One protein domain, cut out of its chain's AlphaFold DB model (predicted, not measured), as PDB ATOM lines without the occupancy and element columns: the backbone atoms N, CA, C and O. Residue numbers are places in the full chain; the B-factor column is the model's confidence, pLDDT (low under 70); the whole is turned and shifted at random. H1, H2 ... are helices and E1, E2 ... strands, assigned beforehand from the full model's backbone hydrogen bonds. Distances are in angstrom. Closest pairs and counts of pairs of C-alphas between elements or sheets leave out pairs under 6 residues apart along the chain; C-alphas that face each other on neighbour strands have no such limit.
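Overview. This is residues 40 to 92 and 107 to 215 of the 473 residues of the protein "DSHCT domain-containing protein" of Anopheles maculatus (UniProt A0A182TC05). A strongly twisted sheet of five strands makes the core, with the long helix H5 and the helix H4 over one face and the helix H3 over the opposite face. The short helices H1 and H2 come before the sheet, and after H6 a thin tail leads away to the last short helix, H7, whose centre is the farthest from the mean of the C-alphas, 28.3 A. The printed part has 162 residues with seven named helices and five named strands, in the order H1 H2 E1 E2 E3 H3 E4 E5 H4 H5 H6 H7; the sheet's order is E4 E3 E2 E1 E5, all antiparallel, and the class is mixed, helices and strands. The whole is compact, with a radius of gyration of the C-alphas of 15.7 A and spans of 53 by 38 by 34 A.

Arrangement. Begin at H1, residues 40 to 43, which only grazes the sheet, and H2, residues 45 to 48, which is not on it; the two are close but not clearly touching, their closest C-alphas, Leu 42 and Ile 48, 6.3 A apart. Next find E1, residues 55 to 61, E2, residues 64 to 78, and E3, residues 81 to 89, a meander, each strand the antiparallel neighbour of the one before; E1 and E2 form a hairpin, with N 57 and O 69 at 2.8 A, and E2 and E3 another, with N 72 and O 85 at 2.8 A. E2 bends by 97 degrees at residue 68. Past the cut, H3, residues 108 to 118, has a height over the sheet of 7.6 A, and its C-alpha of Ser 116 is 5.4 A from that of Tyr 65, the closest pair of H3 and E2. The edge strands come next: E4, residues 132 to 137, pairs with E3 through N 84 and O 137, 2.8 A, and E5, residues 142 to 149, pairs with E1 through N 56 and O 148, 2.9 A. H4, residues 154 to 165, and H5, residues 176 to 194, are on the same face, opposite to H3. H4 has a height over the sheet of 8.4 A and runs across the strands, at 77 degrees to E3 on the local plane. H5 has a height of 8.3 A and runs slantwise to the strands, at 37 degrees to E2 on the local plane; the closest C-alphas of these two are Leu 68 and Asn 189, 6.8 A. H4 and H5 touch about perpendicular, at 80 degrees, H4 with residues 156 to 160 alone and H5 with residues 177 to 178 alone; Ile 157 and Thr 178 have the closest C-alphas, 5.3 A. H6, residues 198 to 202, only grazes the sheet and only just touches H5, with 3 pairs of C-alphas within 8 A, only at the corner; the closest are Val 192 and Ile 199, 5.9 A. H7, residues 212 to 215, is apart from H6 and not on the sheet. In H4 and H5 every O i to N i+4 pair is within hydrogen-bond range; H3 has 6 of 7, H6 has 0 of 1 with 1 of 2 O i to N i+3 pairs, and H1, H2 and H7 are too short for an O i to N i+4 pair.

Along the chain. Find C-alpha 40 at (-52.456, 22.720, -11.041), where H1 begins. E2 runs 27.6 A from first to last C-alpha, E3 25.0 A and E1 18.0 A. H5 starts with C-alpha 176 at (-31.683, 31.998, -38.389) and runs 27.0 A; H4 measures 16.8 A and H3 16.2 A. H7 ends with C-alpha 215 at (-65.270, 22.690, -5.781).

Size, cuts and confidence. The C-alphas farthest apart are those of Arg 168 and Phe 215, 53.7 A. Residues 93 to 106 are not printed, and C-alphas 92 and 107 are 24.3 A apart across the cut. The link from H3 to E4 is long, residues 119 to 131. The mean pLDDT of the printed part is 82.7; under 70 are residues 40, 63, 78 to 80, 196 to 202 and 209 to 213.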
ATOM      1  N   LYS A  40     -52.178  24.168 -11.058       68.25
ATOM      2  CA  LYS A  40     -52.456  22.720 -11.041       68.25
ATOM      3  C   LYS A  40     -53.329  22.242 -12.213       68.25
ATOM      4  O   LYS A  40     -53.191  21.095 -12.628       68.25
ATOM      5  N   GLN A  41     -54.191  23.096 -12.773       71.69
ATOM      6  CA  GLN A  41     -55.012  22.765 -13.947       71.69
ATOM      7  C   GLN A  41     -54.156  22.579 -15.207       71.69
ATOM      8  O   GLN A  41     -54.523  21.783 -16.067       71.69
ATOM      9  N   LEU A  42     -52.990  23.233 -15.302       71.75
ATOM     10  CA  LEU A  42     -52.072  23.061 -16.437       71.75
ATOM     11  C   LEU A  42     -51.464  21.657 -16.516       71.75
ATOM     12  O   LEU A  42     -51.078  21.219 -17.593       71.75
ATOM     13  N   CYS A  43     -51.410  20.941 -15.392       71.75
ATOM     14  CA  CYS A  43     -50.858  19.588 -15.315       71.75
ATOM     15  C   CYS A  43     -51.873  18.504 -15.723       71.75
ATOM     16  O   CYS A  43     -51.579  17.311 -15.615       71.75
ATOM     17  N   GLN A  44     -53.077  18.893 -16.157       76.31
ATOM     18  CA  GLN A  44     -54.094  17.961 -16.632       76.31
ATOM     19  C   GLN A  44     -53.879  17.584 -18.102       76.31
ATOM     20  O   GLN A  44     -53.497  18.441 -18.901       76.31
ATOM     21  N   PRO A  45     -54.245  16.357 -18.522       74.56
ATOM     22  CA  PRO A  45     -54.040  15.897 -19.899       74.56
ATOM     23  C   PRO A  45     -54.655  16.820 -20.961       74.56
ATOM     24  O   PRO A  45     -54.049  17.088 -21.995       74.56
ATOM     25  N   LYS A  46     -55.852  17.360 -20.689       74.50
ATOM     26  CA  LYS A  46     -56.541  18.290 -21.600       74.50
ATOM     27  C   LYS A  46     -55.807  19.624 -21.739       74.50
ATOM     28  O   LYS A  46     -55.784  20.177 -22.830       74.50
ATOM     29  N   ALA A  47     -55.208  20.125 -20.659       75.94
ATOM     30  CA  ALA A  47     -54.458  21.374 -20.675       75.94
ATOM     31  C   ALA A  47     -53.078  21.204 -21.332       75.94
ATOM     32  O   ALA A  47     -52.670  22.054 -22.119       75.94
ATOM     33  N   ILE A  48     -52.408  20.071 -21.096       80.38
ATOM     34  CA  ILE A  48     -51.128  19.721 -21.735       80.38
ATOM     35  C   ILE A  48     -51.269  19.676 -23.261       80.38
ATOM     36  O   ILE A  48     -50.401  20.172 -23.971       80.38
ATOM     37  N   ASN A  49     -52.393  19.169 -23.780       81.81
ATOM     38  CA  ASN A  49     -52.661  19.156 -25.222       81.81
ATOM     39  C   ASN A  49     -52.698  20.555 -25.858       81.81
ATOM     40  O   ASN A  49     -52.455  20.680 -27.059       81.81
ATOM     41  N   GLU A  50     -52.990  21.604 -25.086       83.44
ATOM     42  CA  GLU A  50     -52.984  22.984 -25.577       83.44
ATOM     43  C   GLU A  50     -51.580  23.613 -25.552       83.44
ATOM     44  O   GLU A  50     -51.288  24.510 -26.354       83.44
ATOM     45  N   LEU A  51     -50.682  23.100 -24.708       84.44
ATOM     46  CA  LEU A  51     -49.299  23.551 -24.542       84.44
ATOM     47  C   LEU A  51     -48.370  22.917 -25.585       84.44
ATOM     48  O   LEU A  51     -47.514  22.087 -25.286       84.44
ATOM     49  N   LYS A  52     -48.551  23.318 -26.844       88.25
ATOM     50  CA  LYS A  52     -47.720  22.867 -27.967       88.25
ATOM     51  C   LYS A  52     -46.565  23.828 -28.237       88.25
ATOM     52  O   LYS A  52     -46.689  25.034 -28.039       88.25
ATOM     53  N   VAL A  53     -45.465  23.290 -28.753       90.44
ATOM     54  CA  VAL A  53     -44.329  24.085 -29.238       90.44
ATOM     55  C   VAL A  53     -44.802  25.111 -30.276       90.44
ATOM     56  O   VAL A  53     -45.647  24.807 -31.119       90.44
ATOM     57  N   GLY A  54     -44.285  26.334 -30.183       90.12
ATOM     58  CA  GLY A  54     -44.688  27.482 -30.993       90.12
ATOM     59  C   GLY A  54     -45.867  28.274 -30.424       90.12
ATOM     60  O   GLY A  54     -46.191  29.340 -30.944       90.12
ATOM     61  N   ARG A  55     -46.529  27.804 -29.357       92.81
ATOM     62  CA  ARG A  55     -47.638  28.543 -28.734       92.81
ATOM     63  C   ARG A  55     -47.147  29.837 -28.093       92.81
ATOM     64  O   ARG A  55     -46.156  29.823 -27.367       92.81
ATOM     65  N   VAL A  56     -47.872  30.931 -28.315       92.44
ATOM     66  CA  VAL A  56     -47.602  32.201 -27.638       92.44
ATOM     67  C   VAL A  56     -48.233  32.184 -26.247       92.44
ATOM     68  O   VAL A  56     -49.421  31.886 -26.077       92.44
ATOM     69  N   VAL A  57     -47.426  32.496 -25.244       91.19
ATOM     70  CA  VAL A  57     -47.788  32.496 -23.829       91.19
ATOM     71  C   VAL A  57     -47.461  33.837 -23.188       91.19
ATOM     72  O   VAL A  57     -46.575  34.550 -23.650       91.19
ATOM     73  N   VAL A  58     -48.178  34.164 -22.115       89.31
ATOM     74  CA  VAL A  58     -47.880  35.312 -21.256       89.31
ATOM     75  C   VAL A  58     -47.211  34.797 -20.001       89.31
ATOM     76  O   VAL A  58     -47.797  33.982 -19.281       89.31
ATOM     77  N   VAL A  59     -45.999  35.266 -19.744       89.88
ATOM     78  CA  VAL A  59     -45.178  34.824 -18.621       89.88
ATOM     79  C   VAL A  59     -44.728  36.001 -17.774       89.88
ATOM     80  O   VAL A  59     -44.573  37.122 -18.254       89.88
ATOM     81  N   THR A  60     -44.508  35.717 -16.499       88.38
ATOM     82  CA  THR A  60     -43.959  36.663 -15.535       88.38
ATOM     83  C   THR A  60     -42.768  36.016 -14.841       88.38
ATOM     84  O   THR A  60     -42.858  34.882 -14.356       88.38
ATOM     85  N   ASP A  61     -41.649  36.734 -14.808       83.94
ATOM     86  CA  ASP A  61     -40.394  36.285 -14.209       83.94
ATOM     87  C   ASP A  61     -39.677  37.440 -13.485       83.94
ATOM     88  O   ASP A  61     -40.097  38.587 -13.578       83.94
ATOM     89  N   ARG A  62     -38.615  37.136 -12.728       72.88
ATOM     90  CA  ARG A  62     -37.933  38.027 -11.765       72.88
ATOM     91  C   ARG A  62     -37.494  39.401 -12.276       72.88
ATOM     92  O   ARG A  62     -37.139  40.239 -11.459       72.88
ATOM     93  N   HIS A  63     -37.423  39.594 -13.586       69.25
ATOM     94  CA  HIS A  63     -36.978  40.851 -14.177       69.25
ATOM     95  C   HIS A  63     -38.131  41.637 -14.804       69.25
ATOM     96  O   HIS A  63     -38.106  42.862 -14.761       69.25
ATOM     97  N   HIS A  64     -39.168  40.960 -15.316       75.81
ATOM     98  CA  HIS A  64     -40.283  41.596 -16.022       75.81
ATOM     99  C   HIS A  64     -41.593  40.800 -15.885       75.81
ATOM    100  O   HIS A  64     -41.610  39.570 -15.778       75.81
ATOM    101  N   TYR A  65     -42.722  41.504 -15.934       84.19
ATOM    102  CA  TYR A  65     -44.065  40.926 -15.872       84.19
ATOM    103  C   TYR A  65     -44.814  41.091 -17.198       84.19
ATOM    104  O   TYR A  65     -44.505  41.971 -17.997       84.19
ATOM    105  N   ASN A  66     -45.805  40.223 -17.432       86.00
ATOM    106  CA  ASN A  66     -46.636  40.230 -18.644       86.00
ATOM    107  C   ASN A  66     -45.822  40.187 -19.954       86.00
ATOM    108  O   ASN A  66     -46.168  40.839 -20.940       86.00
ATOM    109  N   MET A  67     -44.740  39.407 -19.974       88.94
ATOM    110  CA  MET A  67     -43.941  39.191 -21.176       88.94
ATOM    111  C   MET A  67     -44.656  38.237 -22.128       88.94
ATOM    112  O   MET A  67     -45.140  37.178 -21.718       88.94
ATOM    113  N   LEU A  68     -44.660  38.574 -23.414       90.12
ATOM    114  CA  LEU A  68     -45.008  37.623 -24.461       90.12
ATOM    115  C   LEU A  68     -43.820  36.707 -24.740       90.12
ATOM    116  O   LEU A  68     -42.685  37.159 -24.892       90.12
ATOM    117  N   GLY A  69     -44.097  35.412 -24.832       91.50
ATOM    118  CA  GLY A  69     -43.087  34.405 -25.108       91.50
ATOM    119  C   GLY A  69     -43.583  33.305 -26.031       91.50
ATOM    120  O   GLY A  69     -44.776  33.010 -26.090       91.50
ATOM    121  N   ILE A  70     -42.656  32.677 -26.745       94.38
ATOM    122  CA  ILE A  70     -42.910  31.492 -27.562       94.38
ATOM    123  C   ILE A  70     -42.529  30.266 -26.745       94.38
ATOM    124  O   ILE A  70     -41.391  30.138 -26.297       94.38
ATOM    125  N   LEU A  71     -43.467  29.341 -26.581       93.56
ATOM    126  CA  LEU A  71     -43.215  28.063 -25.938       93.56
ATOM    127  C   LEU A  71     -42.325  27.193 -26.833       93.56
ATOM    128  O   LEU A  71     -42.723  26.819 -27.934       93.56
ATOM    129  N   VAL A  72     -41.126  26.865 -26.363       92.88
ATOM    130  CA  VAL A  72     -40.111  26.134 -27.137       92.88
ATOM    131  C   VAL A  72     -40.052  24.667 -26.723       92.88
ATOM    132  O   VAL A  72     -39.943  23.789 -27.574       92.88
ATOM    133  N   SER A  73     -40.200  24.374 -25.432       90.94
ATOM    134  CA  SER A  73     -40.320  22.998 -24.948       90.94
ATOM    135  C   SER A  73     -41.184  22.899 -23.699       90.94
ATOM    136  O   SER A  73     -41.223  23.811 -22.875       90.94
ATOM    137  N   VAL A  74     -41.831  21.746 -23.543       89.25
ATOM    138  CA  VAL A  74     -42.570  21.348 -22.342       89.25
ATOM    139  C   VAL A  74     -41.982  20.028 -21.876       89.25
ATOM    140  O   VAL A  74     -41.967  19.063 -22.639       89.25
ATOM    141  N   SER A  75     -41.497  19.979 -20.642       87.06
ATOM    142  CA  SER A  75     -41.015  18.751 -20.015       87.06
ATOM    143  C   SER A  75     -41.827  18.479 -18.756       87.06
ATOM    144  O   SER A  75     -41.990  19.352 -17.901       87.06
ATOM    145  N   LEU A  76     -42.374  17.267 -18.666       82.50
ATOM    146  CA  LEU A  76     -43.200  16.814 -17.555       82.50
ATOM    147  C   LEU A  76     -42.556  15.568 -16.950       82.50
ATOM    148  O   LEU A  76     -42.642  14.486 -17.527       82.50
ATOM    149  N   GLN A  77     -41.904  15.726 -15.798       72.19
ATOM    150  CA  GLN A  77     -41.331  14.595 -15.058       72.19
ATOM    151  C   GLN A  77     -42.332  14.030 -14.034       72.19
ATOM    152  O   GLN A  77     -42.353  12.829 -13.781       72.19
ATOM    153  N   SER A  78     -43.203  14.885 -13.481       66.38
ATOM    154  CA  SER A  78     -44.275  14.547 -12.530       66.38
ATOM    155  C   SER A  78     -45.383  15.612 -12.573       66.38
ATOM    156  O   SER A  78     -45.153  16.717 -13.058       66.38
ATOM    157  N   HIS A  79     -46.565  15.347 -11.995       59.72
ATOM    158  CA  HIS A  79     -47.641  16.347 -11.837       59.72
ATOM    159  C   HIS A  79     -47.230  17.594 -11.026       59.72
ATOM    160  O   HIS A  79     -47.952  18.588 -11.040       59.72
ATOM    161  N   LYS A  80     -46.113  17.544 -10.287       58.41
ATOM    162  CA  LYS A  80     -45.560  18.688  -9.540       58.41
ATOM    163  C   LYS A  80     -44.374  19.364 -10.238       58.41
ATOM    164  O   LYS A  80     -44.120  20.530  -9.961       58.41
ATOM    165  N   ASP A  81     -43.731  18.672 -11.177       72.12
ATOM    166  CA  ASP A  81     -42.457  19.069 -11.785       72.12
ATOM    167  C   ASP A  81     -42.633  19.227 -13.298       72.12
ATOM    168  O   ASP A  81     -42.134  18.449 -14.120       72.12
ATOM    169  N   MET A  82     -43.432  20.229 -13.654       83.94
ATOM    170  CA  MET A  82     -43.595  20.700 -15.022       83.94
ATOM    171  C   MET A  82     -42.622  21.853 -15.267       83.94
ATOM    172  O   MET A  82     -42.626  22.836 -14.528       83.94
ATOM    173  N   THR A  83     -41.820  21.746 -16.324       88.50
ATOM    174  CA  THR A  83     -40.859  22.777 -16.734       88.50
ATOM    175  C   THR A  83     -41.133  23.219 -18.166       88.50
ATOM    176  O   THR A  83     -41.385  22.408 -19.061       88.50
ATOM    177  N   LEU A  84     -41.121  24.532 -18.372       90.44
ATOM    178  CA  LEU A  84     -41.392  25.191 -19.641       90.44
ATOM    179  C   LEU A  84     -40.149  25.955 -20.082       90.44
ATOM    180  O   LEU A  84     -39.655  26.780 -19.323       90.44
ATOM    181  N   ALA A  85     -39.675  25.731 -21.307       92.25
ATOM    182  CA  ALA A  85     -38.698  26.627 -21.921       92.25
ATOM    183  C   ALA A  85     -39.442  27.620 -22.809       92.25
ATOM    184  O   ALA A  85     -40.134  27.218 -23.751       92.25
ATOM    185  N   VAL A  86     -39.317  28.908 -22.502       93.31
ATOM    186  CA  VAL A  86     -40.032  29.980 -23.194       93.31
ATOM    187  C   VAL A  86     -39.025  30.997 -23.711       93.31
ATOM    188  O   VAL A  86     -38.234  31.541 -22.945       93.31
ATOM    189  N   LEU A  87     -39.048  31.238 -25.021       92.81
ATOM    190  CA  LEU A  87     -38.279  32.302 -25.658       92.81
ATOM    191  C   LEU A  87     -39.044  33.608 -25.470       92.81
ATOM    192  O   LEU A  87     -40.154  33.732 -25.987       92.81
ATOM    193  N   VAL A  88     -38.459  34.565 -24.762       91.50
ATOM    194  CA  VAL A  88     -39.043  35.891 -24.535       91.50
ATOM    195  C   VAL A  88     -38.162  36.973 -25.147       91.50
ATOM    196  O   VAL A  88     -36.971  36.765 -25.406       91.50
ATOM    197  N   LEU A  89     -38.770  38.130 -25.400       89.19
ATOM    198  CA  LEU A  89     -38.027  39.343 -25.723       89.19
ATOM    199  C   LEU A  89     -37.311  39.834 -24.465       89.19
ATOM    200  O   LEU A  89     -37.836  39.704 -23.363       89.19
ATOM    201  N   ASP A  90     -36.132  40.406 -24.650       86.12
ATOM    202  CA  ASP A  90     -35.322  40.992 -23.584       86.12
ATOM    203  C   ASP A  90     -34.748  42.323 -24.084       86.12
ATOM    204  O   ASP A  90     -34.772  42.609 -25.287       86.12
ATOM    205  N   HIS A  91     -34.211  43.135 -23.184       83.12
ATOM    206  CA  HIS A  91     -33.451  44.312 -23.570       83.12
ATOM    207  C   HIS A  91     -32.268  43.900 -24.468       83.12
ATOM    208  O   HIS A  91     -31.571  42.906 -24.243       83.12
ATOM    209  N   GLY A  92     -32.031  44.659 -25.536       70.75
ATOM    210  CA  GLY A  92     -30.825  44.536 -26.343       70.75
ATOM    211  C   GLY A  92     -29.593  44.811 -25.481       70.75
ATOM    212  O   GLY A  92     -29.638  45.634 -24.569       70.75
ATOM    213  N   ARG A 107     -37.568  41.269  -4.280       79.56
ATOM    214  CA  ARG A 107     -38.912  41.032  -3.727       79.56
ATOM    215  C   ARG A 107     -39.476  39.663  -4.121       79.56
ATOM    216  O   ARG A 107     -40.609  39.321  -3.761       79.56
ATOM    217  N   GLY A 108     -38.693  38.864  -4.845       80.56
ATOM    218  CA  GLY A 108     -39.030  37.514  -5.261       80.56
ATOM    219  C   GLY A 108     -40.138  37.447  -6.314       80.56
ATOM    220  O   GLY A 108     -40.587  38.435  -6.896       80.56
ATOM    221  N   MET A 109     -40.610  36.229  -6.580       79.69
ATOM    222  CA  MET A 109     -41.601  35.971  -7.635       79.69
ATOM    223  C   MET A 109     -42.999  36.510  -7.316       79.69
ATOM    224  O   MET A 109     -43.725  36.901  -8.227       79.69
ATOM    225  N   LEU A 110     -43.379  36.542  -6.033       83.38
ATOM    226  CA  LEU A 110     -44.709  36.989  -5.618       83.38
ATOM    227  C   LEU A 110     -44.956  38.453  -6.004       83.38
ATOM    228  O   LEU A 110     -46.057  38.788  -6.424       83.38
ATOM    229  N   TRP A 111     -43.933  39.303  -5.895       87.12
ATOM    230  CA  TRP A 111     -43.980  40.701  -6.323       87.12
ATOM    231  C   TRP A 111     -44.404  40.835  -7.786       87.12
ATOM    232  O   TRP A 111     -45.433  41.433  -8.091       87.12
ATOM    233  N   HIS A 112     -43.661  40.177  -8.671       84.88
ATOM    234  CA  HIS A 112     -43.902  40.205 -10.108       84.88
ATOM    235  C   HIS A 112     -45.266  39.611 -10.467       84.88
ATOM    236  O   HIS A 112     -45.983  40.154 -11.304       84.88
ATOM    237  N   GLN A 113     -45.672  38.527  -9.798       84.88
ATOM    238  CA  GLN A 113     -47.011  37.960  -9.959       84.88
ATOM    239  C   GLN A 113     -48.100  38.959  -9.553       84.88
ATOM    240  O   GLN A 113     -49.077  39.113 -10.275       84.88
ATOM    241  N   MET A 114     -47.942  39.664  -8.430       86.88
ATOM    242  CA  MET A 114     -48.910  40.674  -8.001       86.88
ATOM    243  C   MET A 114     -48.966  41.862  -8.967       86.88
ATOM    244  O   MET A 114     -50.066  42.309  -9.280       86.88
ATOM    245  N   LEU A 115     -47.827  42.318  -9.500       86.94
ATOM    246  CA  LEU A 115     -47.785  43.357 -10.534       86.94
ATOM    247  C   LEU A 115     -48.464  42.914 -11.832       86.94
ATOM    248  O   LEU A 115     -49.273  43.652 -12.380       86.94
ATOM    249  N   SER A 116     -48.214  41.683 -12.280       85.19
ATOM    250  CA  SER A 116     -48.875  41.091 -13.449       85.19
ATOM    251  C   SER A 116     -50.404  41.103 -13.324       85.19
ATOM    252  O   SER A 116     -51.112  41.329 -14.307       85.19
ATOM    253  N   LEU A 117     -50.917  40.899 -12.105       85.31
ATOM    254  CA  LEU A 117     -52.346  40.947 -11.795       85.31
ATOM    255  C   LEU A 117     -52.893  42.367 -11.646       85.31
ATOM    256  O   LEU A 117     -54.038  42.610 -12.024       85.31
ATOM    257  N   ALA A 118     -52.107  43.270 -11.063       84.69
ATOM    258  CA  ALA A 118     -52.494  44.657 -10.852       84.69
ATOM    259  C   ALA A 118     -52.511  45.432 -12.172       84.69
ATOM    260  O   ALA A 118     -53.475  46.129 -12.447       84.69
ATOM    261  N   LEU A 119     -51.507  45.229 -13.025       82.69
ATOM    262  CA  LEU A 119     -51.296  45.949 -14.279       82.69
ATOM    263  C   LEU A 119     -51.468  45.008 -15.487       82.69
ATOM    264  O   LEU A 119     -50.536  44.829 -16.271       82.69
ATOM    265  N   PRO A 120     -52.647  44.385 -15.690       75.00
ATOM    266  CA  PRO A 120     -52.846  43.339 -16.700       75.00
ATOM    267  C   PRO A 120     -52.721  43.838 -18.149       75.00
ATOM    268  O   PRO A 120     -52.621  43.022 -19.069       75.00
ATOM    269  N   TYR A 121     -52.765  45.159 -18.356       75.81
ATOM    270  CA  TYR A 121     -52.676  45.801 -19.672       75.81
ATOM    271  C   TYR A 121     -51.271  46.270 -20.018       75.81
ATOM    272  O   TYR A 121     -50.980  46.493 -21.191       75.81
ATOM    273  N   GLN A 122     -50.395  46.379 -19.021       77.62
ATOM    274  CA  GLN A 122     -49.013  46.726 -19.266       77.62
ATOM    275  C   GLN A 122     -48.277  45.491 -19.768       77.62
ATOM    276  O   GLN A 122     -48.346  44.417 -19.165       77.62
ATOM    277  N   THR A 123     -47.600  45.660 -20.894       79.00
ATOM    278  CA  THR A 123     -46.768  44.641 -21.522       79.00
ATOM    279  C   THR A 123     -45.314  45.052 -21.443       79.00
ATOM    280  O   THR A 123     -44.989  46.238 -21.355       79.00
ATOM    281  N   PHE A 124     -44.433  44.058 -21.444       82.44
ATOM    282  CA  PHE A 124     -43.006  44.314 -21.451       82.44
ATOM    283  C   PHE A 124     -42.569  44.966 -22.775       82.44
ATOM    284  O   PHE A 124     -42.823  44.431 -23.860       82.44
ATOM    285  N   LEU A 125     -41.882  46.106 -22.671       81.25
ATOM    286  CA  LEU A 125     -41.296  46.820 -23.799       81.25
ATOM    287  C   LEU A 125     -39.769  46.643 -23.778       81.25
ATOM    288  O   LEU A 125     -39.105  47.261 -22.944       81.25
ATOM    289  N   PRO A 126     -39.194  45.830 -24.680       80.62
ATOM    290  CA  PRO A 126     -37.748  45.686 -24.765       80.62
ATOM    291  C   PRO A 126     -37.104  46.973 -25.292       80.62
ATOM    292  O   PRO A 126     -37.556  47.560 -26.275       80.62
ATOM    293  N   GLU A 127     -36.001  47.388 -24.669       79.62
ATOM    294  CA  GLU A 127     -35.171  48.486 -25.177       79.62
ATOM    295  C   GLU A 127     -34.138  47.958 -26.178       79.62
ATOM    296  O   GLU A 127     -33.435  46.992 -25.898       79.62
ATOM    297  N   GLY A 128     -33.983  48.613 -27.329       75.00
ATOM    298  CA  GLY A 128     -33.046  48.179 -28.370       75.00
ATOM    299  C   GLY A 128     -33.604  47.080 -29.282       75.00
ATOM    300  O   GLY A 128     -34.785  46.750 -29.246       75.00
ATOM    301  N   VAL A 129     -32.758  46.539 -30.167       74.50
ATOM    302  CA  VAL A 129     -33.189  45.624 -31.240       74.50
ATOM    303  C   VAL A 129     -32.616  44.225 -31.026       74.50
ATOM    304  O   VAL A 129     -31.409  44.062 -30.853       74.50
ATOM    305  N   GLY A 130     -33.477  43.206 -31.087       72.00
ATOM    306  CA  GLY A 130     -33.072  41.796 -31.142       72.00
ATOM    307  C   GLY A 130     -32.623  41.170 -29.815       72.00
ATOM    308  O   GLY A 130     -32.087  40.056 -29.830       72.00
ATOM    309  N   GLY A 131     -32.836  41.847 -28.682       84.19
ATOM    310  CA  GLY A 131     -32.647  41.267 -27.352       84.19
ATOM    311  C   GLY A 131     -33.640  40.130 -27.098       84.19
ATOM    312  O   GLY A 131     -34.830  40.244 -27.392       84.19
ATOM    313  N   HIS A 132     -33.135  38.994 -26.625       89.25
ATOM    314  CA  HIS A 132     -33.941  37.810 -26.345       89.25
ATOM    315  C   HIS A 132     -33.267  36.935 -25.298       89.25
ATOM    316  O   HIS A 132     -32.035  36.842 -25.254       89.25
ATOM    317  N   CYS A 133     -34.080  36.218 -24.529       89.38
ATOM    318  CA  CYS A 133     -33.601  35.200 -23.610       89.38
ATOM    319  C   CYS A 133     -34.505  33.963 -23.609       89.38
ATOM    320  O   CYS A 133     -35.683  34.015 -23.970       89.38
ATOM    321  N   LEU A 134     -33.920  32.815 -23.261       90.75
ATOM    322  CA  LEU A 134     -34.656  31.570 -23.071       90.75
ATOM    323  C   LEU A 134     -34.807  31.320 -21.571       90.75
ATOM    324  O   LEU A 134     -33.828  31.009 -20.887       90.75
ATOM    325  N   LEU A 135     -36.033  31.447 -21.069       90.19
ATOM    326  CA  LEU A 135     -36.356  31.251 -19.660       90.19
ATOM    327  C   LEU A 135     -36.823  29.820 -19.407       90.19
ATOM    328  O   LEU A 135     -37.618  29.274 -20.172       90.19
ATOM    329  N   THR A 136     -36.352  29.235 -18.305       90.19
ATOM    330  CA  THR A 136     -36.861  27.959 -17.786       90.19
ATOM    331  C   THR A 136     -37.827  28.254 -16.646       90.19
ATOM    332  O   THR A 136     -37.416  28.728 -15.592       90.19
ATOM    333  N   LEU A 137     -39.115  28.006 -16.872       89.06
ATOM    334  CA  LEU A 137     -40.216  28.472 -16.035       89.06
ATOM    335  C   LEU A 137     -41.062  27.312 -15.502       89.06
ATOM    336  O   LEU A 137     -41.211  26.278 -16.156       89.06
ATOM    337  N   GLY A 138     -41.658  27.505 -14.325       86.69
ATOM    338  CA  GLY A 138     -42.671  26.604 -13.776       86.69
ATOM    339  C   GLY A 138     -44.096  26.992 -14.203       86.69
ATOM    340  O   GLY A 138     -44.317  28.067 -14.768       86.69
ATOM    341  N   PRO A 139     -45.110  26.169 -13.884       83.00
ATOM    342  CA  PRO A 139     -46.510  26.471 -14.201       83.00
ATOM    343  C   PRO A 139     -47.045  27.720 -13.476       83.00
ATOM    344  O   PRO A 139     -48.027  28.305 -13.915       83.00
ATOM    345  N   THR A 140     -46.415  28.145 -12.377       84.06
ATOM    346  CA  THR A 140     -46.776  29.351 -11.609       84.06
ATOM    347  C   THR A 140     -46.312  30.656 -12.260       84.06
ATOM    348  O   THR A 140     -46.827  31.719 -11.914       84.06
ATOM    349  N   ASN A 141     -45.353  30.599 -13.187       86.44
ATOM    350  CA  ASN A 141     -44.887  31.752 -13.965       86.44
ATOM    351  C   ASN A 141     -45.805  32.066 -15.154       86.44
ATOM    352  O   ASN A 141     -45.716  33.147 -15.736       86.44
ATOM    353  N   LEU A 142     -46.649  31.111 -15.550       86.19
ATOM    354  CA  LEU A 142     -47.548  31.246 -16.684       86.19
ATOM    355  C   LEU A 142     -48.792  32.028 -16.257       86.19
ATOM    356  O   LEU A 142     -49.563  31.568 -15.419       86.19
ATOM    357  N   VAL A 143     -48.999  33.198 -16.853       84.19
ATOM    358  CA  VAL A 143     -50.149  34.062 -16.558       84.19
ATOM    359  C   VAL A 143     -51.323  33.696 -17.461       84.19
ATOM    360  O   VAL A 143     -52.446  33.557 -16.982       84.19
ATOM    361  N   LYS A 144     -51.078  33.539 -18.775       85.44
ATOM    362  CA  LYS A 144     -52.092  33.208 -19.801       85.44
ATOM    363  C   LYS A 144     -51.505  32.354 -20.921       85.44
ATOM    364  O   LYS A 144     -50.344  32.502 -21.293       85.44
ATOM    365  N   VAL A 145     -52.344  31.495 -21.497       87.31
ATOM    366  CA  VAL A 145     -52.048  30.744 -22.725       87.31
ATOM    367  C   VAL A 145     -52.932  31.301 -23.829       87.31
ATOM    368  O   VAL A 145     -54.155  31.318 -23.688       87.31
ATOM    369  N   THR A 146     -52.331  31.779 -24.915       88.56
ATOM    370  CA  THR A 146     -53.087  32.305 -26.061       88.56
ATOM    371  C   THR A 146     -53.386  31.187 -27.052       88.56
ATOM    372  O   THR A 146     -52.766  30.128 -27.003       88.56
ATOM    373  N   LYS A 147     -54.327  31.396 -27.970       87.62
ATOM    374  CA  LYS A 147     -54.544  30.483 -29.101       87.62
ATOM    375  C   LYS A 147     -53.515  30.679 -30.218       87.62
ATOM    376  O   LYS A 147     -53.355  29.775 -31.038       87.62
ATOM    377  N   HIS A 148     -52.805  31.808 -30.229       90.44
ATOM    378  CA  HIS A 148     -51.850  32.172 -31.270       90.44
ATOM    379  C   HIS A 148     -50.623  31.247 -31.266       90.44
ATOM    380  O   HIS A 148     -50.104  30.864 -30.214       90.44
ATOM    381  N   THR A 149     -50.144  30.890 -32.457       90.75
ATOM    382  CA  THR A 149     -48.973  30.024 -32.650       90.75
ATOM    383  C   THR A 149     -48.021  30.646 -33.657       90.75
ATOM    384  O   THR A 149     -48.437  30.992 -34.761       90.75
ATOM    385  N   ILE A 150     -46.745  30.734 -33.301       92.44
ATOM    386  CA  ILE A 150     -45.651  31.139 -34.182       92.44
ATOM    387  C   ILE A 150     -44.894  29.872 -34.580       92.44
ATOM    388  O   ILE A 150     -44.515  29.072 -33.725       92.44
ATOM    389  N   LYS A 151     -44.691  29.661 -35.884       89.62
ATOM    390  CA  LYS A 151     -43.876  28.539 -36.368       89.62
ATOM    391  C   LYS A 151     -42.423  28.787 -35.971       89.62
ATOM    392  O   LYS A 151     -41.867  29.819 -36.324       89.62
ATOM    393  N   CYS A 152     -41.814  27.846 -35.259       89.69
ATOM    394  CA  CYS A 152     -40.422  27.948 -34.844       89.69
ATOM    395  C   CYS A 152     -39.749  26.570 -34.810       89.69
ATOM    396  O   CYS A 152     -40.396  25.553 -34.550       89.69
ATOM    397  N   ASP A 153     -38.441  26.539 -35.069       91.12
ATOM    398  CA  ASP A 153     -37.619  25.340 -34.893       91.12
ATOM    399  C   ASP A 153     -37.034  25.324 -33.478       91.12
ATOM    400  O   ASP A 153     -35.963  25.873 -33.201       91.12
ATOM    401  N   ALA A 154     -37.778  24.704 -32.564       89.56
ATOM    402  CA  ALA A 154     -37.436  24.676 -31.152       89.56
ATOM    403  C   ALA A 154     -36.062  24.070 -30.855       89.56
ATOM    404  O   ALA A 154     -35.325  24.597 -30.022       89.56
ATOM    405  N   ASN A 155     -35.687  23.001 -31.560       90.38
ATOM    406  CA  ASN A 155     -34.423  22.313 -31.319       90.38
ATOM    407  C   ASN A 155     -33.234  23.205 -31.687       90.38
ATOM    408  O   ASN A 155     -32.256  23.271 -30.943       90.38
ATOM    409  N   ASN A 156     -33.323  23.918 -32.813       89.88
ATOM    410  CA  ASN A 156     -32.275  24.848 -33.229       89.88
ATOM    411  C   ASN A 156     -32.209  26.092 -32.334       89.88
ATOM    412  O   ASN A 156     -31.110  26.554 -32.030       89.88
ATOM    413  N   ILE A 157     -33.351  26.590 -31.849       90.38
ATOM    414  CA  ILE A 157     -33.397  27.708 -30.894       90.38
ATOM    415  C   ILE A 157     -32.714  27.327 -29.574       90.38
ATOM    416  O   ILE A 157     -31.842  28.068 -29.118       90.38
ATOM    417  N   ILE A 158     -33.054  26.167 -28.999       90.25
ATOM    418  CA  ILE A 158     -32.460  25.675 -27.745       90.25
ATOM    419  C   ILE A 158     -30.952  25.478 -27.914       90.25
ATOM    420  O   ILE A 158     -30.175  26.066 -27.170       90.25
ATOM    421  N   ARG A 159     -30.517  24.754 -28.955       88.62
ATOM    422  CA  ARG A 159     -29.085  24.527 -29.225       88.62
ATOM    423  C   ARG A 159     -28.319  25.830 -29.436       88.62
ATOM    424  O   ARG A 159     -27.202  25.984 -28.950       88.62
ATOM    425  N   SER A 160     -28.904  26.777 -30.173       88.12
ATOM    426  CA  SER A 160     -28.302  28.093 -30.393       88.12
ATOM    427  C   SER A 160     -28.138  28.852 -29.078       88.12
ATOM    428  O   SER A 160     -27.119  29.514 -28.888       88.12
ATOM    429  N   TRP A 161     -29.113  28.772 -28.170       87.94
ATOM    430  CA  TRP A 161     -29.031  29.376 -26.843       87.94
ATOM    431  C   TRP A 161     -27.973  28.701 -25.961       87.94
ATOM    432  O   TRP A 161     -27.072  29.377 -25.475       87.94
ATOM    433  N   GLU A 162     -28.018  27.375 -25.828       88.31
ATOM    434  CA  GLU A 162     -27.079  26.589 -25.014       88.31
ATOM    435  C   GLU A 162     -25.624  26.796 -25.441       88.31
ATOM    436  O   GLU A 162     -24.751  27.011 -24.601       88.31
ATOM    437  N   ASN A 163     -25.357  26.826 -26.751       87.69
ATOM    438  CA  ASN A 163     -24.020  27.112 -27.266       87.69
ATOM    439  C   ASN A 163     -23.520  28.491 -26.816       87.69
ATOM    440  O   ASN A 163     -22.358  28.622 -26.445       87.69
ATOM    441  N   ARG A 164     -24.391  29.505 -26.797       85.00
ATOM    442  CA  ARG A 164     -24.049  30.880 -26.391       85.00
ATOM    443  C   ARG A 164     -23.905  31.054 -24.874       85.00
ATOM    444  O   ARG A 164     -23.371  32.073 -24.443       85.00
ATOM    445  N   LEU A 165     -24.314  30.071 -24.066       84.69
ATOM    446  CA  LEU A 165     -24.001  30.033 -22.630       84.69
ATOM    447  C   LEU A 165     -22.543  29.632 -22.366       84.69
ATOM    448  O   LEU A 165     -21.985  29.969 -21.323       84.69
ATOM    449  N   ILE A 166     -21.896  28.944 -23.312       86.81
ATOM    450  CA  ILE A 166     -20.483  28.579 -23.209       86.81
ATOM    451  C   ILE A 166     -19.641  29.851 -23.422       86.81
ATOM    452  O   ILE A 166     -19.751  30.461 -24.488       86.81
ATOM    453  N   PRO A 167     -18.738  30.234 -22.493       81.25
ATOM    454  CA  PRO A 167     -18.010  31.509 -22.557       81.25
ATOM    455  C   PRO A 167     -17.302  31.776 -23.891       81.25
ATOM    456  O   PRO A 167     -17.302  32.901 -24.381       81.25
ATOM    457  N   ARG A 168     -16.755  30.728 -24.522       83.62
ATOM    458  CA  ARG A 168     -16.071  30.803 -25.824       83.62
ATOM    459  C   ARG A 168     -16.987  31.207 -26.987       83.62
ATOM    460  O   ARG A 168     -16.501  31.747 -27.972       83.62
ATOM    461  N   PHE A 169     -18.282  30.918 -26.906       82.75
ATOM    462  CA  PHE A 169     -19.254  31.135 -27.982       82.75
ATOM    463  C   PHE A 169     -20.316  32.184 -27.615       82.75
ATOM    464  O   PHE A 169     -21.325  32.304 -28.306       82.75
ATOM    465  N   ARG A 170     -20.091  32.965 -26.550       78.88
ATOM    466  CA  ARG A 170     -21.036  33.970 -26.032       78.88
ATOM    467  C   ARG A 170     -21.467  35.018 -27.062       78.88
ATOM    468  O   ARG A 170     -22.585  35.536 -26.984       78.88
ATOM    469  N   ASP A 171     -20.585  35.311 -28.012       79.88
ATOM    470  CA  ASP A 171     -20.786  36.308 -29.068       79.88
ATOM    471  C   ASP A 171     -21.068  35.680 -30.440       79.88
ATOM    472  O   ASP A 171     -21.080  36.372 -31.456       79.88
ATOM    473  N   ALA A 172     -21.319  34.365 -30.490       83.62
ATOM    474  CA  ALA A 172     -21.773  33.718 -31.711       83.62
ATOM    475  C   ALA A 172     -23.137  34.295 -32.146       83.62
ATOM    476  O   ALA A 172     -23.998  34.545 -31.291       83.62
ATOM    477  N   PRO A 173     -23.368  34.493 -33.457       84.62
ATOM    478  CA  PRO A 173     -24.637  35.021 -33.934       84.62
ATOM    479  C   PRO A 173     -25.796  34.061 -33.601       84.62
ATOM    480  O   PRO A 173     -25.609  32.837 -33.613       84.62
ATOM    481  N   PRO A 174     -27.000  34.586 -33.298       86.94
ATOM    482  CA  PRO A 174     -28.197  33.763 -33.160       86.94
ATOM    483  C   PRO A 174     -28.447  32.950 -34.433       86.94
ATOM    484  O   PRO A 174     -28.167  33.407 -35.540       86.94
ATOM    485  N   SER A 175     -29.013  31.750 -34.282       89.38
ATOM    486  CA  SER A 175     -29.440  30.965 -35.443       89.38
ATOM    487  C   SER A 175     -30.532  31.696 -36.231       89.38
ATOM    488  O   SER A 175     -31.320  32.442 -35.646       89.38
ATOM    489  N   GLN A 176     -30.632  31.430 -37.535       90.00
ATOM    490  CA  GLN A 176     -31.683  31.998 -38.389       90.00
ATOM    491  C   GLN A 176     -33.089  31.745 -37.814       90.00
ATOM    492  O   GLN A 176     -33.900  32.663 -37.737       90.00
ATOM    493  N   ALA A 177     -33.334  30.536 -37.295       89.75
ATOM    494  CA  ALA A 177     -34.587  30.179 -36.629       89.75
ATOM    495  C   ALA A 177     -34.874  31.036 -35.381       89.75
ATOM    496  O   ALA A 177     -36.025  31.369 -35.106       89.75
ATOM    497  N   THR A 178     -33.837  31.413 -34.624       89.00
ATOM    498  CA  THR A 178     -33.975  32.326 -33.479       89.00
ATOM    499  C   THR A 178     -34.315  33.739 -33.942       89.00
ATOM    500  O   THR A 178     -35.201  34.359 -33.365       89.00
ATOM    501  N   VAL A 179     -33.651  34.239 -34.987       90.38
ATOM    502  CA  VAL A 179     -33.899  35.587 -35.526       90.38
ATOM    503  C   VAL A 179     -35.329  35.714 -36.051       90.38
ATOM    504  O   VAL A 179     -36.019  36.668 -35.704       90.38
ATOM    505  N   GLU A 180     -35.806  34.733 -36.816       91.50
ATOM    506  CA  GLU A 180     -37.177  34.706 -37.346       91.50
ATOM    507  C   GLU A 180     -38.231  34.628 -36.231       91.50
ATOM    508  O   GLU A 180     -39.233  35.350 -36.269       91.50
ATOM    509  N   ALA A 181     -37.995  33.798 -35.208       91.44
ATOM    510  CA  ALA A 181     -38.897  33.679 -34.065       91.44
ATOM    511  C   ALA A 181     -38.957  34.975 -33.236       91.44
ATOM    512  O   ALA A 181     -40.048  35.412 -32.872       91.44
ATOM    513  N   VAL A 182     -37.809  35.614 -32.980       91.19
ATOM    514  CA  VAL A 182     -37.728  36.896 -32.256       91.19
ATOM    515  C   VAL A 182     -38.383  38.021 -33.057       91.19
ATOM    516  O   VAL A 182     -39.141  38.795 -32.482       91.19
ATOM    517  N   ALA A 183     -38.161  38.090 -34.373       90.88
ATOM    518  CA  ALA A 183     -38.804  39.083 -35.234       90.88
ATOM    519  C   ALA A 183     -40.333  38.929 -35.236       90.88
ATOM    520  O   ALA A 183     -41.050  39.908 -35.044       90.88
ATOM    521  N   SER A 184     -40.828  37.692 -35.361       91.88
ATOM    522  CA  SER A 184     -42.267  37.394 -35.315       91.88
ATOM    523  C   SER A 184     -42.890  37.745 -33.959       91.88
ATOM    524  O   SER A 184     -44.006  38.258 -33.893       91.88
ATOM    525  N   LEU A 185     -42.175  37.470 -32.861       91.06
ATOM    526  CA  LEU A 185     -42.622  37.802 -31.508       91.06
ATOM    527  C   LEU A 185     -42.612  39.315 -31.258       91.06
ATOM    528  O   LEU A 185     -43.538  39.825 -30.635       91.06
ATOM    529  N   ALA A 186     -41.602  40.030 -31.758       89.62
ATOM    530  CA  ALA A 186     -41.499  41.484 -31.652       89.62
ATOM    531  C   ALA A 186     -42.601  42.197 -32.445       89.62
ATOM    532  O   ALA A 186     -43.207  43.130 -31.926       89.62
ATOM    533  N   GLU A 187     -42.914  41.724 -33.656       89.94
ATOM    534  CA  GLU A 187     -44.042  42.236 -34.444       89.94
ATOM    535  C   GLU A 187     -45.368  42.043 -33.696       89.94
ATOM    536  O   GLU A 187     -46.191  42.953 -33.629       89.94
ATOM    537  N   LEU A 188     -45.568  40.871 -33.089       88.31
ATOM    538  CA  LEU A 188     -46.767  40.587 -32.304       88.31
ATOM    539  C   LEU A 188     -46.835  41.439 -31.028       88.31
ATOM    540  O   LEU A 188     -47.902  41.949 -30.706       88.31
ATOM    541  N   ASN A 189     -45.714  41.639 -30.330       88.06
ATOM    542  CA  ASN A 189     -45.648  42.517 -29.159       88.06
ATOM    543  C   ASN A 189     -45.979  43.973 -29.529       88.06
ATOM    544  O   ASN A 189     -46.744  44.618 -28.821       88.06
ATOM    545  N   ALA A 190     -45.472  44.466 -30.666       86.56
ATOM    546  CA  ALA A 190     -45.768  45.810 -31.160       86.56
ATOM    547  C   ALA A 190     -47.263  46.003 -31.458       86.56
ATOM    548  O   ALA A 190     -47.839  46.992 -31.014       86.56
ATOM    549  N   LYS A 191     -47.911  45.030 -32.115       85.06
ATOM    550  CA  LYS A 191     -49.363  45.074 -32.367       85.06
ATOM    551  C   LYS A 191     -50.169  45.147 -31.063       85.06
ATOM    552  O   LYS A 191     -50.999  46.040 -30.915       85.06
ATOM    553  N   VAL A 192     -49.811  44.310 -30.079       83.12
ATOM    554  CA  VAL A 192     -50.417  44.304 -28.730       83.12
ATOM    555  C   VAL A 192     -50.298  45.649 -28.018       83.12
ATOM    556  O   VAL A 192     -51.230  46.071 -27.326       83.12
ATOM    557  N   ILE A 193     -49.170  46.335 -28.191       80.25
ATOM    558  CA  ILE A 193     -48.949  47.668 -27.632       80.25
ATOM    559  C   ILE A 193     -49.795  48.714 -28.375       80.25
ATOM    560  O   ILE A 193     -50.473  49.514 -27.729       80.25
ATOM    561  N   GLU A 194     -49.801  48.692 -29.710       80.19
ATOM    562  CA  GLU A 194     -50.535  49.644 -30.558       80.19
ATOM    563  C   GLU A 194     -52.052  49.611 -30.323       80.19
ATOM    564  O   GLU A 194     -52.698  50.661 -30.314       80.19
ATOM    565  N   SER A 195     -52.632  48.435 -30.071       75.44
ATOM    566  CA  SER A 195     -54.065  48.311 -29.786       75.44
ATOM    567  C   SER A 195     -54.487  48.921 -28.443       75.44
ATOM    568  O   SER A 195     -55.683  49.126 -28.222       75.44
ATOM    569  N   GLY A 196     -53.553  49.169 -27.514       64.38
ATOM    570  CA  GLY A 196     -53.809  49.799 -26.208       64.38
ATOM    571  C   GLY A 196     -54.744  49.028 -25.260       64.38
ATOM    572  O   GLY A 196     -54.999  49.476 -24.147       64.38
ATOM    573  N   CYS A 197     -55.257  47.863 -25.669       60.75
ATOM    574  CA  CYS A 197     -56.195  47.033 -24.900       60.75
ATOM    575  C   CYS A 197     -55.493  45.913 -24.104       60.75
ATOM    576  O   CYS A 197     -56.160  45.035 -23.544       60.75
ATOM    577  N   GLY A 198     -54.154  45.923 -24.081       66.00
ATOM    578  CA  GLY A 198     -53.297  44.887 -23.508       66.00
ATOM    579  C   GLY A 198     -53.478  43.503 -24.141       66.00
ATOM    580  O   GLY A 198     -54.277  43.296 -25.056       66.00
ATOM    581  N   ILE A 199     -52.755  42.511 -23.614       66.69
ATOM    582  CA  ILE A 199     -52.681  41.167 -24.216       66.69
ATOM    583  C   ILE A 199     -54.064  40.505 -24.340       66.69
ATOM    584  O   ILE A 199     -54.342  39.797 -25.303       66.69
ATOM    585  N   THR A 200     -54.954  40.743 -23.376       58.66
ATOM    586  CA  THR A 200     -56.301  40.152 -23.336       58.66
ATOM    587  C   THR A 200     -57.307  40.763 -24.292       58.66
ATOM    588  O   THR A 200     -58.318  40.124 -24.570       58.66
ATOM    589  N   GLY A 201     -57.088  42.008 -24.716       60.78
ATOM    590  CA  GLY A 201     -57.965  42.672 -25.675       60.78
ATOM    591  C   GLY A 201     -57.697  42.214 -27.104       60.78
ATOM    592  O   GLY A 201     -58.625  42.145 -27.903       60.78
ATOM    593  N   GLU A 202     -56.445  41.859 -27.403       64.50
ATOM    594  CA  GLU A 202     -56.005  41.530 -28.760       64.50
ATOM    595  C   GLU A 202     -55.826  40.027 -29.014       64.50
ATOM    596  O   GLU A 202     -56.155  39.545 -30.098       64.50
ATOM    597  N   LEU A 203     -55.348  39.257 -28.030       75.81
ATOM    598  CA  LEU A 203     -55.106  37.824 -28.198       75.81
ATOM    599  C   LEU A 203     -56.192  36.986 -27.524       75.81
ATOM    600  O   LEU A 203     -56.420  37.050 -26.312       75.81
ATOM    601  N   GLU A 204     -56.812  36.101 -28.306       78.88
ATOM    602  CA  GLU A 204     -57.780  35.154 -27.768       78.88
ATOM    603  C   GLU A 204     -57.078  34.130 -26.859       78.88
ATOM    604  O   GLU A 204     -56.199  33.376 -27.287       78.88
ATOM    605  N   CYS A 205     -57.470  34.098 -25.584       80.69
ATOM    606  CA  CYS A 205     -56.907  33.193 -24.585       80.69
ATOM    607  C   CYS A 205     -57.614  31.829 -24.583       80.69
ATOM    608  O   CYS A 205     -58.836  31.733 -24.735       80.69
ATOM    609  N   VAL A 206     -56.846  30.762 -24.358       80.62
ATOM    610  CA  VAL A 206     -57.376  29.414 -24.139       80.62
ATOM    611  C   VAL A 206     -58.127  29.391 -22.809       80.62
ATOM    612  O   VAL A 206     -57.597  29.784 -21.772       80.62
ATOM    613  N   ARG A 207     -59.374  28.917 -22.834       74.69
ATOM    614  CA  ARG A 207     -60.179  28.710 -21.627       74.69
ATOM    615  C   ARG A 207     -60.062  27.255 -21.209       74.69
ATOM    616  O   ARG A 207     -60.592  26.373 -21.882       74.69
ATOM    617  N   PHE A 208     -59.374  27.007 -20.103       72.06
ATOM    618  CA  PHE A 208     -59.316  25.673 -19.521       72.06
ATOM    619  C   PHE A 208     -60.645  25.344 -18.840       72.06
ATOM    620  O   PHE A 208     -61.238  26.189 -18.166       72.06
ATOM    621  N   ALA A 209     -61.128  24.117 -19.038       64.75
ATOM    622  CA  ALA A 209     -62.300  23.633 -18.326       64.75
ATOM    623  C   ALA A 209     -61.996  23.592 -16.821       64.75
ATOM    624  O   ALA A 209     -60.936  23.117 -16.413       64.75
ATOM    625  N   ILE A 210     -62.923  24.100 -16.012       64.50
ATOM    626  CA  ILE A 210     -62.778  24.106 -14.558       64.50
ATOM    627  C   ILE A 210     -62.852  22.661 -14.070       64.50
ATOM    628  O   ILE A 210     -63.793  21.931 -14.379       64.50
ATOM    629  N   ASP A 211     -61.855  22.257 -13.297       64.56
ATOM    630  CA  ASP A 211     -61.836  20.946 -12.668       64.56
ATOM    631  C   ASP A 211     -62.847  20.882 -11.517       64.56
ATOM    632  O   ASP A 211     -62.630  21.485 -10.469       64.56
ATOM    633  N   HIS A 212     -63.940  20.138 -11.681       65.38
ATOM    634  CA  HIS A 212     -64.979  20.013 -10.656       65.38
ATOM    635  C   HIS A 212     -64.546  19.219  -9.410       65.38
ATOM    636  O   HIS A 212     -65.281  19.218  -8.425       65.38
ATOM    637  N   THR A 213     -63.371  18.576  -9.413       68.31
ATOM    638  CA  THR A 213     -62.889  17.778  -8.269       68.31
ATOM    639  C   THR A 213     -62.596  18.613  -7.021       68.31
ATOM    640  O   THR A 213     -62.722  18.108  -5.911       68.31
ATOM    641  N   ASN A 214     -62.251  19.896  -7.177       70.69
ATOM    642  CA  ASN A 214     -61.933  20.807  -6.072       70.69
ATOM    643  C   ASN A 214     -62.909  21.989  -6.023       70.69
ATOM    644  O   ASN A 214     -62.530  23.146  -6.222       70.69
ATOM    645  N   PHE A 215     -64.191  21.694  -5.788       75.50
ATOM    646  CA  PHE A 215     -65.270  22.690  -5.781       75.50
ATOM    647  C   PHE A 215     -64.970  23.900  -4.878       75.50
ATOM    648  O   PHE A 215     -65.103  25.037  -5.331       75.50
TER     649      PHE A 215